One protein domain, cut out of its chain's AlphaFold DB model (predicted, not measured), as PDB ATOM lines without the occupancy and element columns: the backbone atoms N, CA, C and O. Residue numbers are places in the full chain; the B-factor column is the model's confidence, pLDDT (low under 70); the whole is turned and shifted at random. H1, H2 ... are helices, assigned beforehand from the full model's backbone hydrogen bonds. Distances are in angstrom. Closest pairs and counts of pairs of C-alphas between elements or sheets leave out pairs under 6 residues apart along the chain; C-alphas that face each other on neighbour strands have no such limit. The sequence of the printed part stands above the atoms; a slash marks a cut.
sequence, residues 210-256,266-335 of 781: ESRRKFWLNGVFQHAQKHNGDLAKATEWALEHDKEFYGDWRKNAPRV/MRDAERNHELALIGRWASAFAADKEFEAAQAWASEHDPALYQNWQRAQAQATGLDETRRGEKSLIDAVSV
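Overview. This is residues 210 to 256 and 266 to 335 of the 781 residues of an uncharacterized protein of Rhodococcus qingshengii (UniProt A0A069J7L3). Look first for one long helix, H3, which serves as a gently kinked spine for two small groups of helices. The late part of the long helix H1 crosses residues 274 to 282 of H3 and H2 folds back from the end of H1, while farther along H3 the short hairpin of H4 and H5 packs on its residues 287 to 299; residues 210 to 226 of H1 stick out as a free arm. The printed part has 117 residues with five named helices, H1 to H5 in chain order, and no named strand; its class is all helix. The whole is loose, with a radius of gyration of the C-alphas of 19.1 A, and elongated, spanning 63 by 34 by 20 A.

Along the chain. Find C-alpha 210 at (48.650, -9.458, 32.371); from there H1 runs through residues 210 to 241, 45.5 A from first to last C-alpha. Next comes H2, residues 243 to 252. After the cut, start again at C-alpha 266 at (47.084, -27.462, 53.180), where H3 begins; it takes residues 266 to 301 over 51.2 A, with a kink of 27 degrees near residue 290. H4 follows in residues 303 to 313, and H5, residues 319 to 335, runs 24.1 A to C-alpha 335 at (66.411, -59.104, 31.760).

Arrangement. H3 is the hub and touches H1, H4 and H5. Look at residues 230 to 238 of H1, which touch H3 at a steep tilt of 58 degrees; the closest C-alphas, those of Ala 234 and Trp 281, are 5.1 A apart. H1 also touches H2, with residues 235 to 239 alone; the closest C-alphas, of Ala 238 and Tyr 246, are 5.6 A apart. H2 and H3 are close but not clearly touching, their closest C-alphas, of Trp 249 and Leu 277, being 7.8 A apart. Farther along, residues 287 to 298 of H3 touch H5 at a steep tilt of 56 degrees, with the closest C-alphas, of Ala 294 and Ile 330, 5.4 A apart. H3 and H4 form a helical hairpin, closest at the C-alphas of Ala 298 and Tyr 306, 5.4 A apart. H4 and H5 form another, at a shallow tilt of 17 degrees, closest at the C-alphas of Gln 313 and Gly 325, 6.0 A apart. H1 and H4 are apart, and H2 is apart from H4 and H5. Every O i to N i+4 pair is within hydrogen-bond range in H2, H4 and H5; in H1 27 of 28 are, in H3 30 of 32.

Size, cuts and confidence. The two C-alphas farthest apart, those of Glu 210 and Ala 304, are 63.7 A from each other. Residues 257 to 265 are not printed, and C-alphas 256 and 266 stand 7.1 A apart across this cut. Of the links that are printed whole, H1 to H2, H3 to H4 and H4 to H5 are tight. In the B-factor column the printed part has a mean pLDDT of 81.3, and residues 210 to 225, 255 to 256, 266 and 286 are under 70.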
ATOM      1  N   GLU A 210      50.056  -9.112  32.628       44.78
ATOM      2  CA  GLU A 210      48.650  -9.458  32.371       44.78
ATOM      3  C   GLU A 210      48.512 -10.489  31.236       44.78
ATOM      4  O   GLU A 210      47.683 -11.402  31.303       44.78
ATOM      5  N   SER A 211      49.396 -10.413  30.237       47.31
ATOM      6  CA  SER A 211      49.515 -11.416  29.173       47.31
ATOM      7  C   SER A 211      50.018 -12.761  29.719       47.31
ATOM      8  O   SER A 211      49.413 -13.800  29.434       47.31
ATOM      9  N   ARG A 212      51.050 -12.758  30.581       44.72
ATOM     10  CA  ARG A 212      51.481 -13.952  31.339       44.72
ATOM     11  C   ARG A 212      50.357 -14.506  32.212       44.72
ATOM     12  O   ARG A 212      50.178 -15.716  32.237       44.72
ATOM     13  N   ARG A 213      49.579 -13.660  32.888       43.25
ATOM     14  CA  ARG A 213      48.502 -14.032  33.818       43.25
ATOM     15  C   ARG A 213      47.331 -14.670  33.080       43.25
ATOM     16  O   ARG A 213      46.843 -15.701  33.522       43.25
ATOM     17  N   LYS A 214      46.932 -14.134  31.922       48.81
ATOM     18  CA  LYS A 214      45.910 -14.738  31.047       48.81
ATOM     19  C   LYS A 214      46.376 -16.070  30.444       48.81
ATOM     20  O   LYS A 214      45.592 -17.015  30.400       48.81
ATOM     21  N   PHE A 215      47.647 -16.183  30.048       43.59
ATOM     22  CA  PHE A 215      48.230 -17.449  29.581       43.59
ATOM     23  C   PHE A 215      48.322 -18.497  30.709       43.59
ATOM     24  O   PHE A 215      47.910 -19.642  30.529       43.59
ATOM     25  N   TRP A 216      48.790 -18.087  31.890       47.59
ATOM     26  CA  TRP A 216      48.930 -18.924  33.084       47.59
ATOM     27  C   TRP A 216      47.576 -19.399  33.611       47.59
ATOM     28  O   TRP A 216      47.418 -20.591  33.835       47.59
ATOM     29  N   LEU A 217      46.570 -18.523  33.718       45.56
ATOM     30  CA  LEU A 217      45.213 -18.904  34.134       45.56
ATOM     31  C   LEU A 217      44.573 -19.918  33.176       45.56
ATOM     32  O   LEU A 217      43.936 -20.860  33.638       45.56
ATOM     33  N   ASN A 218      44.775 -19.779  31.860       45.41
ATOM     34  CA  ASN A 218      44.270 -20.752  30.885       45.41
ATOM     35  C   ASN A 218      45.002 -22.107  31.006       45.41
ATOM     36  O   ASN A 218      44.366 -23.160  31.021       45.41
ATOM     37  N   GLY A 219      46.328 -22.087  31.188       45.75
ATOM     38  CA  GLY A 219      47.119 -23.291  31.466       45.75
ATOM     39  C   GLY A 219      46.715 -23.985  32.773       45.75
ATOM     40  O   GLY A 219      46.529 -25.199  32.789       45.75
ATOM     41  N   VAL A 220      46.505 -23.222  33.848       50.41
ATOM     42  CA  VAL A 220      46.022 -23.713  35.149       50.41
ATOM     43  C   VAL A 220      44.613 -24.294  35.032       50.41
ATOM     44  O   VAL A 220      44.362 -25.351  35.601       50.41
ATOM     45  N   PHE A 221      43.714 -23.673  34.262       47.03
ATOM     46  CA  PHE A 221      42.359 -24.184  34.046       47.03
ATOM     47  C   PHE A 221      42.351 -25.511  33.274       47.03
ATOM     48  O   PHE A 221      41.730 -26.473  33.723       47.03
ATOM     49  N   GLN A 222      43.096 -25.614  32.166       53.22
ATOM     50  CA  GLN A 222      43.229 -26.877  31.425       53.22
ATOM     51  C   GLN A 222      43.920 -27.965  32.260       53.22
ATOM     52  O   GLN A 222      43.518 -29.129  32.224       53.22
ATOM     53  N   HIS A 223      44.930 -27.593  33.053       58.22
ATOM     54  CA  HIS A 223      45.600 -28.516  33.962       58.22
ATOM     55  C   HIS A 223      44.658 -29.010  35.072       58.22
ATOM     56  O   HIS A 223      44.650 -30.205  35.346       58.22
ATOM     57  N   ALA A 224      43.816 -28.142  35.642       62.69
ATOM     58  CA  ALA A 224      42.799 -28.511  36.629       62.69
ATOM     59  C   ALA A 224      41.693 -29.402  36.036       62.69
ATOM     60  O   ALA A 224      41.330 -30.407  36.643       62.69
ATOM     61  N   GLN A 225      41.199 -29.109  34.826       69.31
ATOM     62  CA  GLN A 225      40.235 -29.985  34.146       69.31
ATOM     63  C   GLN A 225      40.814 -31.383  33.890       69.31
ATOM     64  O   GLN A 225      40.146 -32.378  34.176       69.31
ATOM     65  N   LYS A 226      42.064 -31.472  33.409       76.19
ATOM     66  CA  LYS A 226      42.745 -32.763  33.254       76.19
ATOM     67  C   LYS A 226      42.906 -33.469  34.605       76.19
ATOM     68  O   LYS A 226      42.547 -34.635  34.712       76.19
ATOM     69  N   HIS A 227      43.411 -32.764  35.617       82.44
ATOM     70  CA  HIS A 227      43.639 -33.295  36.962       82.44
ATOM     71  C   HIS A 227      42.373 -33.931  37.542       82.44
ATOM     72  O   HIS A 227      42.403 -35.084  37.954       82.44
ATOM     73  N   ASN A 228      41.241 -33.230  37.474       83.75
ATOM     74  CA  ASN A 228      39.968 -33.722  38.001       83.75
ATOM     75  C   ASN A 228      39.434 -34.923  37.198       83.75
ATOM     76  O   ASN A 228      38.871 -35.851  37.776       83.75
ATOM     77  N   GLY A 229      39.635 -34.936  35.875       83.50
ATOM     78  CA  GLY A 229      39.259 -36.064  35.017       83.50
ATOM     79  C   GLY A 229      40.121 -37.314  35.223       83.50
ATOM     80  O   GLY A 229      39.620 -38.428  35.081       83.50
ATOM     81  N   ASP A 230      41.396 -37.153  35.566       82.25
ATOM     82  CA  ASP A 230      42.296 -38.266  35.884       82.25
ATOM     83  C   ASP A 230      42.112 -38.741  37.340       82.25
ATOM     84  O   ASP A 230      42.106 -39.946  37.588       82.25
ATOM     85  N   LEU A 231      41.825 -37.834  38.283       91.44
ATOM     86  CA  LEU A 231      41.450 -38.163  39.665       91.44
ATOM     87  C   LEU A 231      40.157 -38.984  39.742       91.44
ATOM     88  O   LEU A 231      40.082 -39.936  40.519       91.44
ATOM     89  N   ALA A 232      39.152 -38.648  38.929       88.75
ATOM     90  CA  ALA A 232      37.894 -39.391  38.870       88.75
ATOM     91  C   ALA A 232      38.116 -40.852  38.441       88.75
ATOM     92  O   ALA A 232      37.660 -41.763  39.127       88.75
ATOM     93  N   LYS A 233      38.897 -41.081  37.375       83.88
ATOM     94  CA  LYS A 233      39.251 -42.434  36.899       83.88
ATOM     95  C   LYS A 233      40.099 -43.195  37.913       83.88
ATOM     96  O   LYS A 233      39.885 -44.383  38.115       83.88
ATOM     97  N   ALA A 234      41.044 -42.518  38.563       88.56
ATOM     98  CA  ALA A 234      41.876 -43.129  39.592       88.56
ATOM     99  C   ALA A 234      41.054 -43.539  40.828       88.56
ATOM    100  O   ALA A 234      41.269 -44.613  41.386       88.56
ATOM    101  N   THR A 235      40.062 -42.723  41.199       91.31
ATOM    102  CA  THR A 235      39.075 -43.016  42.250       91.31
ATOM    103  C   THR A 235      38.201 -44.216  41.888       91.31
ATOM    104  O   THR A 235      38.032 -45.111  42.712       91.31
ATOM    105  N   GLU A 236      37.672 -44.259  40.665       89.75
ATOM    106  CA  GLU A 236      36.856 -45.361  40.138       89.75
ATOM    107  C   GLU A 236      37.647 -46.677  40.080       89.75
ATOM    108  O   GLU A 236      37.225 -47.682  40.653       89.75
ATOM    109  N   TRP A 237      38.853 -46.645  39.507       92.06
ATOM    110  CA  TRP A 237      39.764 -47.787  39.452       92.06
ATOM    111  C   TRP A 237      40.099 -48.336  40.845       92.06
ATOM    112  O   TRP A 237      40.005 -49.546  41.059       92.06
ATOM    113  N   ALA A 238      40.443 -47.470  41.804       89.19
ATOM    114  CA  ALA A 238      40.775 -47.891  43.163       89.19
ATOM    115  C   ALA A 238      39.539 -48.400  43.932       89.19
ATOM    116  O   ALA A 238      39.642 -49.350  44.705       89.19
ATOM    117  N   LEU A 239      38.352 -47.836  43.681       89.56
ATOM    118  CA  LEU A 239      37.079 -48.345  44.205       89.56
ATOM    119  C   LEU A 239      36.717 -49.734  43.671       89.56
ATOM    120  O   LEU A 239      36.069 -50.496  44.385       89.56
ATOM    121  N   GLU A 240      37.093 -50.060  42.438       86.62
ATOM    122  CA  GLU A 240      36.838 -51.365  41.830       86.62
ATOM    123  C   GLU A 240      37.867 -52.412  42.282       86.62
ATOM    124  O   GLU A 240      37.487 -53.447  42.844       86.62
ATOM    125  N   HIS A 241      39.154 -52.106  42.087       82.88
ATOM    126  CA  HIS A 241      40.268 -53.045  42.201       82.88
ATOM    127  C   HIS A 241      40.877 -53.098  43.609       82.88
ATOM    128  O   HIS A 241      41.192 -54.179  44.099       82.88
ATOM    129  N   ASP A 242      41.034 -51.950  44.271       85.94
ATOM    130  CA  ASP A 242      41.940 -51.781  45.416       85.94
ATOM    131  C   ASP A 242      41.254 -51.067  46.594       85.94
ATOM    132  O   ASP A 242      41.627 -49.984  47.055       85.94
ATOM    133  N   LYS A 243      40.170 -51.693  47.063       88.38
ATOM    134  CA  LYS A 243      39.244 -51.142  48.068       88.38
ATOM    135  C   LYS A 243      39.895 -50.883  49.427       88.38
ATOM    136  O   LYS A 243      39.412 -50.027  50.169       88.38
ATOM    137  N   GLU A 244      40.964 -51.607  49.753       86.31
ATOM    138  CA  GLU A 244      41.721 -51.419  50.991       86.31
ATOM    139  C   GLU A 244      42.619 -50.179  50.893       86.31
ATOM    140  O   GLU A 244      42.470 -49.274  51.717       86.31
ATOM    141  N   PHE A 245      43.419 -50.047  49.822       87.31
ATOM    142  CA  PHE A 245      44.164 -48.814  49.550       87.31
ATOM    143  C   PHE A 245      43.241 -47.601  49.436       87.31
ATOM    144  O   PHE A 245      43.514 -46.583  50.064       87.31
ATOM    145  N   TYR A 246      42.132 -47.683  48.692       92.06
ATOM    146  CA  TYR A 246      41.193 -46.562  48.587       92.06
ATOM    147  C   TYR A 246      40.580 -46.199  49.946       92.06
ATOM    148  O   TYR A 246      40.398 -45.021  50.261       92.06
ATOM    149  N   GLY A 247      40.296 -47.206  50.778       90.88
ATOM    150  CA  GLY A 247      39.842 -47.021  52.151       90.88
ATOM    151  C   GLY A 247      40.857 -46.267  53.011       90.88
ATOM    152  O   GLY A 247      40.463 -45.353  53.733       90.88
ATOM    153  N   ASP A 248      42.141 -46.612  52.930       86.81
ATOM    154  CA  ASP A 248      43.210 -45.981  53.716       86.81
ATOM    155  C   ASP A 248      43.648 -44.624  53.163       86.81
ATOM    156  O   ASP A 248      43.799 -43.679  53.935       86.81
ATOM    157  N   TRP A 249      43.743 -44.477  51.841       92.06
ATOM    158  CA  TRP A 249      43.884 -43.191  51.160       92.06
ATOM    159  C   TRP A 249      42.799 -42.226  51.656       92.06
ATOM    160  O   TRP A 249      43.102 -41.221  52.293       92.06
ATOM    161  N   ARG A 250      41.520 -42.609  51.552       92.81
ATOM    162  CA  ARG A 250      40.391 -41.769  51.981       92.81
ATOM    163  C   ARG A 250      40.328 -41.507  53.496       92.81
ATOM    164  O   ARG A 250      39.728 -40.511  53.905       92.81
ATOM    165  N   LYS A 251      40.916 -42.360  54.347       90.44
ATOM    166  CA  LYS A 251      41.089 -42.082  55.792       90.44
ATOM    167  C   LYS A 251      42.177 -41.037  56.042       90.44
ATOM    168  O   LYS A 251      42.000 -40.198  56.924       90.44
ATOM    169  N   ASN A 252      43.268 -41.117  55.280       87.69
ATOM    170  CA  ASN A 252      44.472 -40.296  55.407       87.69
ATOM    171  C   ASN A 252      44.405 -38.976  54.620       87.69
ATOM    172  O   ASN A 252      45.298 -38.144  54.769       87.69
ATOM    173  N   ALA A 253      43.361 -38.770  53.812       85.94
ATOM    174  CA  ALA A 253      43.087 -37.502  53.147       85.94
ATOM    175  C   ALA A 253      43.079 -36.347  54.167       85.94
ATOM    176  O   ALA A 253      42.367 -36.441  55.180       85.94
ATOM    177  N   PRO A 254      43.856 -35.268  53.942       78.19
ATOM    178  CA  PRO A 254      43.933 -34.161  54.883       78.19
ATOM    179  C   PRO A 254      42.543 -33.545  55.043       78.19
ATOM    180  O   PRO A 254      41.939 -33.058  54.091       78.19
ATOM    181  N   ARG A 255      42.005 -33.592  56.265       69.50
ATOM    182  CA  ARG A 255      40.668 -33.071  56.564       69.50
ATOM    183  C   ARG A 255      40.705 -31.549  56.635       69.50
ATOM    184  O   ARG A 255      40.740 -30.990  57.729       69.50
ATOM    185  N   VAL A 256      40.683 -30.905  55.469       55.12
ATOM    186  CA  VAL A 256      40.582 -29.448  55.335       55.12
ATOM    187  C   VAL A 256      39.359 -28.971  56.119       55.12
ATOM    188  O   VAL A 256      38.209 -29.225  55.753       55.12
ATOM    189  N   MET A 266      48.175 -26.477  53.164       69.62
ATOM    190  CA  MET A 266      47.084 -27.462  53.180       69.62
ATOM    191  C   MET A 266      46.575 -27.815  51.775       69.62
ATOM    192  O   MET A 266      46.194 -28.963  51.548       69.62
ATOM    193  N   ARG A 267      46.602 -26.877  50.818       72.75
ATOM    194  CA  ARG A 267      46.175 -27.140  49.431       72.75
ATOM    195  C   ARG A 267      47.206 -27.974  48.681       72.75
ATOM    196  O   ARG A 267      46.833 -28.856  47.913       72.75
ATOM    197  N   ASP A 268      48.490 -27.732  48.928       75.81
ATOM    198  CA  ASP A 268      49.555 -28.559  48.360       75.81
ATOM    199  C   ASP A 268      49.584 -29.954  49.010       75.81
ATOM    200  O   ASP A 268      49.811 -30.943  48.315       75.81
ATOM    201  N   ALA A 269      49.259 -30.083  50.302       75.94
ATOM    202  CA  ALA A 269      49.074 -31.381  50.957       75.94
ATOM    203  C   ALA A 269      47.888 -32.180  50.377       75.94
ATOM    204  O   ALA A 269      48.043 -33.362  50.065       75.94
ATOM    205  N   GLU A 270      46.725 -31.544  50.184       82.38
ATOM    206  CA  GLU A 270      45.552 -32.147  49.532       82.38
ATOM    207  C   GLU A 270      45.882 -32.582  48.097       82.38
ATOM    208  O   GLU A 270      45.685 -33.741  47.732       82.38
ATOM    209  N   ARG A 271      46.517 -31.705  47.315       82.50
ATOM    210  CA  ARG A 271      46.895 -32.002  45.931       82.50
ATOM    211  C   ARG A 271      47.940 -33.109  45.811       82.50
ATOM    212  O   ARG A 271      47.835 -33.949  44.923       82.50
ATOM    213  N   ASN A 272      48.936 -33.154  46.695       83.06
ATOM    214  CA  ASN A 272      49.911 -34.249  46.727       83.06
ATOM    215  C   ASN A 272      49.243 -35.589  47.083       83.06
ATOM    216  O   ASN A 272      49.627 -36.633  46.553       83.06
ATOM    217  N   HIS A 273      48.205 -35.562  47.922       88.31
ATOM    218  CA  HIS A 273      47.400 -36.734  48.248       88.31
ATOM    219  C   HIS A 273      46.549 -37.208  47.050       88.31
ATOM    220  O   HIS A 273      46.522 -38.404  46.754       88.31
ATOM    221  N   GLU A 274      45.925 -36.292  46.302       91.81
ATOM    222  CA  GLU A 274      45.231 -36.588  45.035       91.81
ATOM    223  C   GLU A 274      46.187 -37.148  43.963       91.81
ATOM    224  O   GLU A 274      45.901 -38.171  43.333       91.81
ATOM    225  N   LEU A 275      47.362 -36.533  43.797       85.75
ATOM    226  CA  LEU A 275      48.392 -36.971  42.851       85.75
ATOM    227  C   LEU A 275      48.936 -38.372  43.167       85.75
ATOM    228  O   LEU A 275      49.268 -39.107  42.237       85.75
ATOM    229  N   ALA A 276      48.980 -38.787  44.438       85.50
ATOM    230  CA  ALA A 276      49.374 -40.147  44.815       85.50
ATOM    231  C   ALA A 276      48.378 -41.213  44.308       85.50
ATOM    232  O   ALA A 276      48.794 -42.273  43.832       85.50
ATOM    233  N   LEU A 277      47.071 -40.921  44.344       90.44
ATOM    234  CA  LEU A 277      46.026 -41.793  43.790       90.44
ATOM    235  C   LEU A 277      46.105 -41.850  42.255       90.44
ATOM    236  O   LEU A 277      46.118 -42.942  41.684       90.44
ATOM    237  N   ILE A 278      46.249 -40.693  41.595       86.06
ATOM    238  CA  ILE A 278      46.458 -40.606  40.137       86.06
ATOM    239  C   ILE A 278      47.722 -41.379  39.718       86.06
ATOM    240  O   ILE A 278      47.707 -42.082  38.707       86.06
ATOM    241  N   GLY A 279      48.799 -41.297  40.503       78.50
ATOM    242  CA  GLY A 279      50.054 -42.012  40.268       78.50
ATOM    243  C   GLY A 279      49.919 -43.535  40.361       78.50
ATOM    244  O   GLY A 279      50.388 -44.235  39.460       78.50
ATOM    245  N   ARG A 280      49.242 -44.062  41.397       83.69
ATOM    246  CA  ARG A 280      48.988 -45.514  41.547       83.69
ATOM    247  C   ARG A 280      48.139 -46.042  40.379       83.69
ATOM    248  O   ARG A 280      48.501 -47.054  39.782       83.69
ATOM    249  N   TRP A 281      47.095 -45.305  39.987       89.06
ATOM    250  CA  TRP A 281      46.252 -45.610  38.822       89.06
ATOM    251  C   TRP A 281      47.034 -45.637  37.500       89.06
ATOM    252  O   TRP A 281      46.992 -46.630  36.773       89.06
ATOM    253  N   ALA A 282      47.781 -44.572  37.195       76.31
ATOM    254  CA  ALA A 282      48.546 -44.474  35.952       76.31
ATOM    255  C   ALA A 282      49.636 -45.557  35.848       76.31
ATOM    256  O   ALA A 282      49.889 -46.073  34.760       76.31
ATOM    257  N   SER A 283      50.240 -45.934  36.981       74.94
ATOM    258  CA  SER A 283      51.236 -47.010  37.048       74.94
ATOM    259  C   SER A 283      50.621 -48.382  36.759       74.94
ATOM    260  O   SER A 283      51.218 -49.167  36.026       74.94
ATOM    261  N   ALA A 284      49.417 -48.663  37.274       74.94
ATOM    262  CA  ALA A 284      48.712 -49.917  37.005       74.94
ATOM    263  C   ALA A 284      48.363 -50.073  35.513       74.94
ATOM    264  O   ALA A 284      48.718 -51.080  34.907       74.94
ATOM    265  N   PHE A 285      47.778 -49.040  34.895       72.50
ATOM    266  CA  PHE A 285      47.398 -49.068  33.473       72.50
ATOM    267  C   PHE A 285      48.585 -49.148  32.498       72.50
ATOM    268  O   PHE A 285      48.421 -49.608  31.366       72.50
ATOM    269  N   ALA A 286      49.774 -48.687  32.904       67.56
ATOM    270  CA  ALA A 286      51.006 -48.917  32.150       67.56
ATOM    271  C   ALA A 286      51.464 -50.380  32.289       67.56
ATOM    272  O   ALA A 286      51.699 -51.051  31.280       67.56
ATOM    273  N   ALA A 287      51.502 -50.883  33.528       76.81
ATOM    274  CA  ALA A 287      51.906 -52.249  33.837       76.81
ATOM    275  C   ALA A 287      51.022 -53.301  33.151       76.81
ATOM    276  O   ALA A 287      51.567 -54.285  32.671       76.81
ATOM    277  N   ASP A 288      49.706 -53.091  33.028       79.38
ATOM    278  CA  ASP A 288      48.785 -54.041  32.375       79.38
ATOM    279  C   ASP A 288      49.244 -54.432  30.953       79.38
ATOM    280  O   ASP A 288      49.325 -55.613  30.618       79.38
ATOM    281  N   LYS A 289      49.619 -53.450  30.124       76.31
ATOM    282  CA  LYS A 289      50.045 -53.694  28.730       76.31
ATOM    283  C   LYS A 289      51.458 -54.249  28.621       76.31
ATOM    284  O   LYS A 289      51.744 -55.062  27.741       76.31
ATOM    285  N   GLU A 290      52.353 -53.800  29.495       80.12
ATOM    286  CA  GLU A 290      53.712 -54.337  29.573       80.12
ATOM    287  C   GLU A 290      53.692 -55.788  30.077       80.12
ATOM    288  O   GLU A 290      54.454 -56.619  29.582       80.12
ATOM    289  N   PHE A 291      52.757 -56.118  30.971       89.31
ATOM    290  CA  PHE A 291      52.490 -57.464  31.463       89.31
ATOM    291  C   PHE A 291      51.903 -58.378  30.378       89.31
ATOM    292  O   PHE A 291      52.442 -59.465  30.188       89.31
ATOM    293  N   GLU A 292      50.890 -57.955  29.610       88.12
ATOM    294  CA  GLU A 292      50.380 -58.733  28.461       88.12
ATOM    295  C   GLU A 292      51.509 -59.073  27.467       88.12
ATOM    296  O   GLU A 292      51.670 -60.225  27.048       88.12
ATOM    297  N   ALA A 293      52.353 -58.088  27.138       83.38
ATOM    298  CA  ALA A 293      53.503 -58.273  26.255       83.38
ATOM    299  C   ALA A 293      54.611 -59.151  26.875       83.38
ATOM    300  O   ALA A 293      55.302 -59.879  26.153       83.38
ATOM    301  N   ALA A 294      54.792 -59.108  28.199       89.25
ATOM    302  CA  ALA A 294      55.723 -59.970  28.922       89.25
ATOM    303  C   ALA A 294      55.218 -61.420  29.001       89.25
ATOM    304  O   ALA A 294      55.984 -62.343  28.734       89.25
ATOM    305  N   GLN A 295      53.928 -61.621  29.277       95.62
ATOM    306  CA  GLN A 295      53.249 -62.916  29.276       95.62
ATOM    307  C   GLN A 295      53.339 -63.595  27.908       95.62
ATOM    308  O   GLN A 295      53.762 -64.751  27.834       95.62
ATOM    309  N   ALA A 296      53.003 -62.876  26.831       91.00
ATOM    310  CA  ALA A 296      53.127 -63.390  25.470       91.00
ATOM    311  C   ALA A 296      54.575 -63.813  25.174       91.00
ATOM    312  O   ALA A 296      54.819 -64.976  24.841       91.00
ATOM    313  N   TRP A 297      55.543 -62.912  25.392       94.12
ATOM    314  CA  TRP A 297      56.953 -63.191  25.118       94.12
ATOM    315  C   TRP A 297      57.490 -64.370  25.935       94.12
ATOM    316  O   TRP A 297      58.105 -65.263  25.360       94.12
ATOM    317  N   ALA A 298      57.228 -64.417  27.246       94.44
ATOM    318  CA  ALA A 298      57.686 -65.503  28.110       94.44
ATOM    319  C   ALA A 298      57.077 -66.848  27.691       94.44
ATOM    320  O   ALA A 298      57.792 -67.841  27.615       94.44
ATOM    321  N   SER A 299      55.787 -66.888  27.341       95.12
ATOM    322  CA  SER A 299      55.132 -68.131  26.912       95.12
ATOM    323  C   SER A 299      55.734 -68.747  25.638       95.12
ATOM    324  O   SER A 299      55.679 -69.965  25.469       95.12
ATOM    325  N   GLU A 300      56.339 -67.922  24.777       94.81
ATOM    326  CA  GLU A 300      56.972 -68.322  23.516       94.81
ATOM    327  C   GLU A 300      58.490 -68.557  23.654       94.81
ATOM    328  O   GLU A 300      59.016 -69.532  23.117       94.81
ATOM    329  N   HIS A 301      59.196 -67.681  24.378       91.75
ATOM    330  CA  HIS A 301      60.663 -67.616  24.407       91.75
ATOM    331  C   HIS A 301      61.295 -68.203  25.678       91.75
ATOM    332  O   HIS A 301      62.419 -68.700  25.614       91.75
ATOM    333  N   ASP A 302      60.595 -68.167  26.817       93.38
ATOM    334  CA  ASP A 302      61.057 -68.747  28.085       93.38
ATOM    335  C   ASP A 302      59.904 -69.435  28.850       93.38
ATOM    336  O   ASP A 302      59.378 -68.920  29.851       93.38
ATOM    337  N   PRO A 303      59.489 -70.637  28.399       93.12
ATOM    338  CA  PRO A 303      58.419 -71.384  29.052       93.12
ATOM    339  C   PRO A 303      58.733 -71.758  30.507       93.12
ATOM    340  O   PRO A 303      57.807 -72.037  31.267       93.12
ATOM    341  N   ALA A 304      60.009 -71.768  30.917       92.19
ATOM    342  CA  ALA A 304      60.408 -72.063  32.289       92.19
ATOM    343  C   ALA A 304      60.124 -70.870  33.210       92.19
ATOM    344  O   ALA A 304      59.447 -71.044  34.226       92.19
ATOM    345  N   LEU A 305      60.538 -69.656  32.824       92.31
ATOM    346  CA  LEU A 305      60.151 -68.413  33.498       92.31
ATOM    347  C   LEU A 305      58.626 -68.285  33.575       92.31
ATOM    348  O   LEU A 305      58.085 -68.022  34.649       92.31
ATOM    349  N   TYR A 306      57.921 -68.553  32.472       95.44
ATOM    350  CA  TYR A 306      56.462 -68.459  32.440       95.44
ATOM    351  C   TYR A 306      55.775 -69.467  33.382       95.44
ATOM    352  O   TYR A 306      54.885 -69.089  34.142       95.44
ATOM    353  N   GLN A 307      56.221 -70.730  33.411       94.38
ATOM    354  CA  GLN A 307      55.715 -71.750  34.346       94.38
ATOM    355  C   GLN A 307      56.132 -71.509  35.809       94.38
ATOM    356  O   GLN A 307      55.462 -71.979  36.733       94.38
ATOM    357  N   ASN A 308      57.224 -70.786  36.057       91.88
ATOM    358  CA  ASN A 308      57.599 -70.343  37.401       91.88
ATOM    359  C   ASN A 308      56.672 -69.216  37.871       91.88
ATOM    360  O   ASN A 308      56.081 -69.324  38.946       91.88
ATOM    361  N   TRP A 309      56.472 -68.195  37.032       96.06
ATOM    362  CA  TRP A 309      55.549 -67.097  37.306       96.06
ATOM    363  C   TRP A 309      54.108 -67.588  37.502       96.06
ATOM    364  O   TRP A 309      53.505 -67.254  38.517       96.06
ATOM    365  N   GLN A 310      53.574 -68.452  36.627       96.38
ATOM    366  CA  GLN A 310      52.214 -68.995  36.779       96.38
ATOM    367  C   GLN A 310      52.003 -69.689  38.136       96.38
ATOM    368  O   GLN A 310      50.932 -69.575  38.732       96.38
ATOM    369  N   ARG A 311      53.026 -70.386  38.652       95.69
ATOM    370  CA  ARG A 311      52.964 -71.056  39.960       95.69
ATOM    371  C   ARG A 311      53.048 -70.083  41.136       95.69
ATOM    372  O   ARG A 311      52.387 -70.334  42.139       95.69
ATOM    373  N   ALA A 312      53.798 -68.988  41.010       90.94
ATOM    374  CA  ALA A 312      53.795 -67.905  41.995       90.94
ATOM    375  C   ALA A 312      52.455 -67.145  41.989       90.94
ATOM    376  O   ALA A 312      51.866 -66.927  43.044       90.94
ATOM    377  N   GLN A 313      51.916 -66.834  40.806       92.81
ATOM    378  CA  GLN A 313      50.630 -66.151  40.640       92.81
ATOM    379  C   GLN A 313      49.466 -66.976  41.215       92.81
ATOM    380  O   GLN A 313      48.587 -66.432  41.873       92.81
ATOM    381  N   ALA A 314      49.493 -68.304  41.051       92.62
ATOM    382  CA  ALA A 314      48.525 -69.222  41.659       92.62
ATOM    383  C   ALA A 314      48.653 -69.364  43.196       92.62
ATOM    384  O   ALA A 314      47.832 -70.042  43.814       92.62
ATOM    385  N   GLN A 315      49.677 -68.759  43.808       92.50
ATOM    386  CA  GLN A 315      49.884 -68.697  45.260       92.50
ATOM    387  C   GLN A 315      49.660 -67.288  45.837       92.50
ATOM    388  O   GLN A 315      49.626 -67.150  47.059       92.50
ATOM    389  N   ALA A 316      49.476 -66.265  44.994       92.62
ATOM    390  CA  ALA A 316      49.164 -64.907  45.427       92.62
ATOM    391  C   ALA A 316      47.784 -64.849  46.106       92.62
ATOM    392  O   ALA A 316      46.792 -65.369  45.592       92.62
ATOM    393  N   THR A 317      47.718 -64.205  47.272       91.38
ATOM    394  CA  THR A 317      46.524 -64.165  48.134       91.38
ATOM    395  C   THR A 317      45.761 -62.839  48.082       91.38
ATOM    396  O   THR A 317      44.630 -62.768  48.564       91.38
ATOM    397  N   GLY A 318      46.332 -61.803  47.459       82.25
ATOM    398  CA  GLY A 318      45.716 -60.484  47.294       82.25
ATOM    399  C   GLY A 318      46.354 -59.661  46.169       82.25
ATOM    400  O   GLY A 318      47.398 -60.031  45.632       82.25
ATOM    401  N   LEU A 319      45.734 -58.527  45.816       76.56
ATOM    402  CA  LEU A 319      46.115 -57.730  44.640       76.56
ATOM    403  C   LEU A 319      47.581 -57.267  44.669       76.56
ATOM    404  O   LEU A 319      48.262 -57.374  43.654       76.56
ATOM    405  N   ASP A 320      48.100 -56.825  45.816       77.06
ATOM    406  CA  ASP A 320      49.504 -56.402  45.939       77.06
ATOM    407  C   ASP A 320      50.506 -57.563  45.751       77.06
ATOM    408  O   ASP A 320      51.673 -57.321  45.451       77.06
ATOM    409  N   GLU A 321      50.101 -58.828  45.919       81.75
ATOM    410  CA  GLU A 321      50.926 -59.998  45.568       81.75
ATOM    411  C   GLU A 321      50.824 -60.307  44.073       81.75
ATOM    412  O   GLU A 321      51.850 -60.443  43.409       81.75
ATOM    413  N   THR A 322      49.605 -60.300  43.528       86.75
ATOM    414  CA  THR A 322      49.302 -60.433  42.094       86.75
ATOM    415  C   THR A 322      50.082 -59.414  41.248       86.75
ATOM    416  O   THR A 322      50.793 -59.800  40.319       86.75
ATOM    417  N   ARG A 323      50.045 -58.124  41.620       84.12
ATOM    418  CA  ARG A 323      50.764 -57.032  40.937       84.12
ATOM    419  C   ARG A 323      52.284 -57.112  41.106       84.12
ATOM    420  O   ARG A 323      53.017 -56.783  40.175       84.12
ATOM    421  N   ARG A 324      52.789 -57.594  42.251       84.94
ATOM    422  CA  ARG A 324      54.228 -57.888  42.415       84.94
ATOM    423  C   ARG A 324      54.669 -59.057  41.536       84.94
ATOM    424  O   ARG A 324      55.753 -58.985  40.963       84.94
ATOM    425  N   GLY A 325      53.843 -60.093  41.388       90.50
ATOM    426  CA  GLY A 325      54.087 -61.209  40.473       90.50
ATOM    427  C   GLY A 325      54.155 -60.759  39.012       90.50
ATOM    428  O   GLY A 325      55.123 -61.064  38.322       90.50
ATOM    429  N   GLU A 326      53.175 -59.976  38.557       91.81
ATOM    430  CA  GLU A 326      53.148 -59.369  37.215       91.81
ATOM    431  C   GLU A 326      54.375 -58.493  36.943       91.81
ATOM    432  O   GLU A 326      55.059 -58.698  35.942       91.81
ATOM    433  N   LYS A 327      54.715 -57.573  37.860       88.38
ATOM    434  CA  LYS A 327      55.926 -56.751  37.729       88.38
ATOM    435  C   LYS A 327      57.196 -57.606  37.687       88.38
ATOM    436  O   LYS A 327      58.068 -57.344  36.866       88.38
ATOM    437  N   SER A 328      57.275 -58.656  38.504       89.06
ATOM    438  CA  SER A 328      58.416 -59.582  38.487       89.06
ATOM    439  C   SER A 328      58.549 -60.304  37.142       89.06
ATOM    440  O   SER A 328      59.669 -60.562  36.709       89.06
ATOM    441  N   LEU A 329      57.439 -60.591  36.445       93.25
ATOM    442  CA  LEU A 329      57.480 -61.115  35.077       93.25
ATOM    443  C   LEU A 329      57.959 -60.059  34.073       93.25
ATOM    444  O   LEU A 329      58.793 -60.389  33.237       93.25
ATOM    445  N   ILE A 330      57.475 -58.812  34.151       90.44
ATOM    446  CA  ILE A 330      57.940 -57.713  33.280       90.44
ATOM    447  C   ILE A 330      59.456 -57.523  33.432       90.44
ATOM    448  O   ILE A 330      60.183 -57.537  32.438       90.44
ATOM    449  N   ASP A 331      59.931 -57.400  34.673       88.00
ATOM    450  CA  ASP A 331      61.341 -57.165  34.988       88.00
ATOM    451  C   ASP A 331      62.215 -58.350  34.529       88.00
ATOM    452  O   ASP A 331      63.217 -58.148  33.842       88.00
ATOM    453  N   ALA A 332      61.803 -59.595  34.807       89.62
ATOM    454  CA  ALA A 332      62.523 -60.793  34.365       89.62
ATOM    455  C   ALA A 332      62.525 -60.965  32.834       89.62
ATOM    456  O   ALA A 332      63.546 -61.323  32.254       89.62
ATOM    457  N   VAL A 333      61.416 -60.662  32.152       91.25
ATOM    458  CA  VAL A 333      61.351 -60.679  30.681       91.25
ATOM    459  C   VAL A 333      62.230 -59.588  30.071       91.25
ATOM    460  O   VAL A 333      62.842 -59.819  29.029       91.25
ATOM    461  N   SER A 334      62.334 -58.421  30.710       88.94
ATOM    462  CA  SER A 334      63.277 -57.375  30.307       88.94
ATOM    463  C   SER A 334      64.722 -57.879  30.404       88.94
ATOM    464  O   SER A 334      65.452 -57.841  29.413       88.94
ATOM    465  N   VAL A 335      65.095 -58.477  31.543       88.88
ATOM    466  CA  VAL A 335      66.411 -59.104  31.760       88.88
ATOM    467  C   VAL A 335      66.708 -60.187  30.717       88.88
ATOM    468  O   VAL A 335      67.763 -60.141  30.084       88.88
TER     469      VAL A 335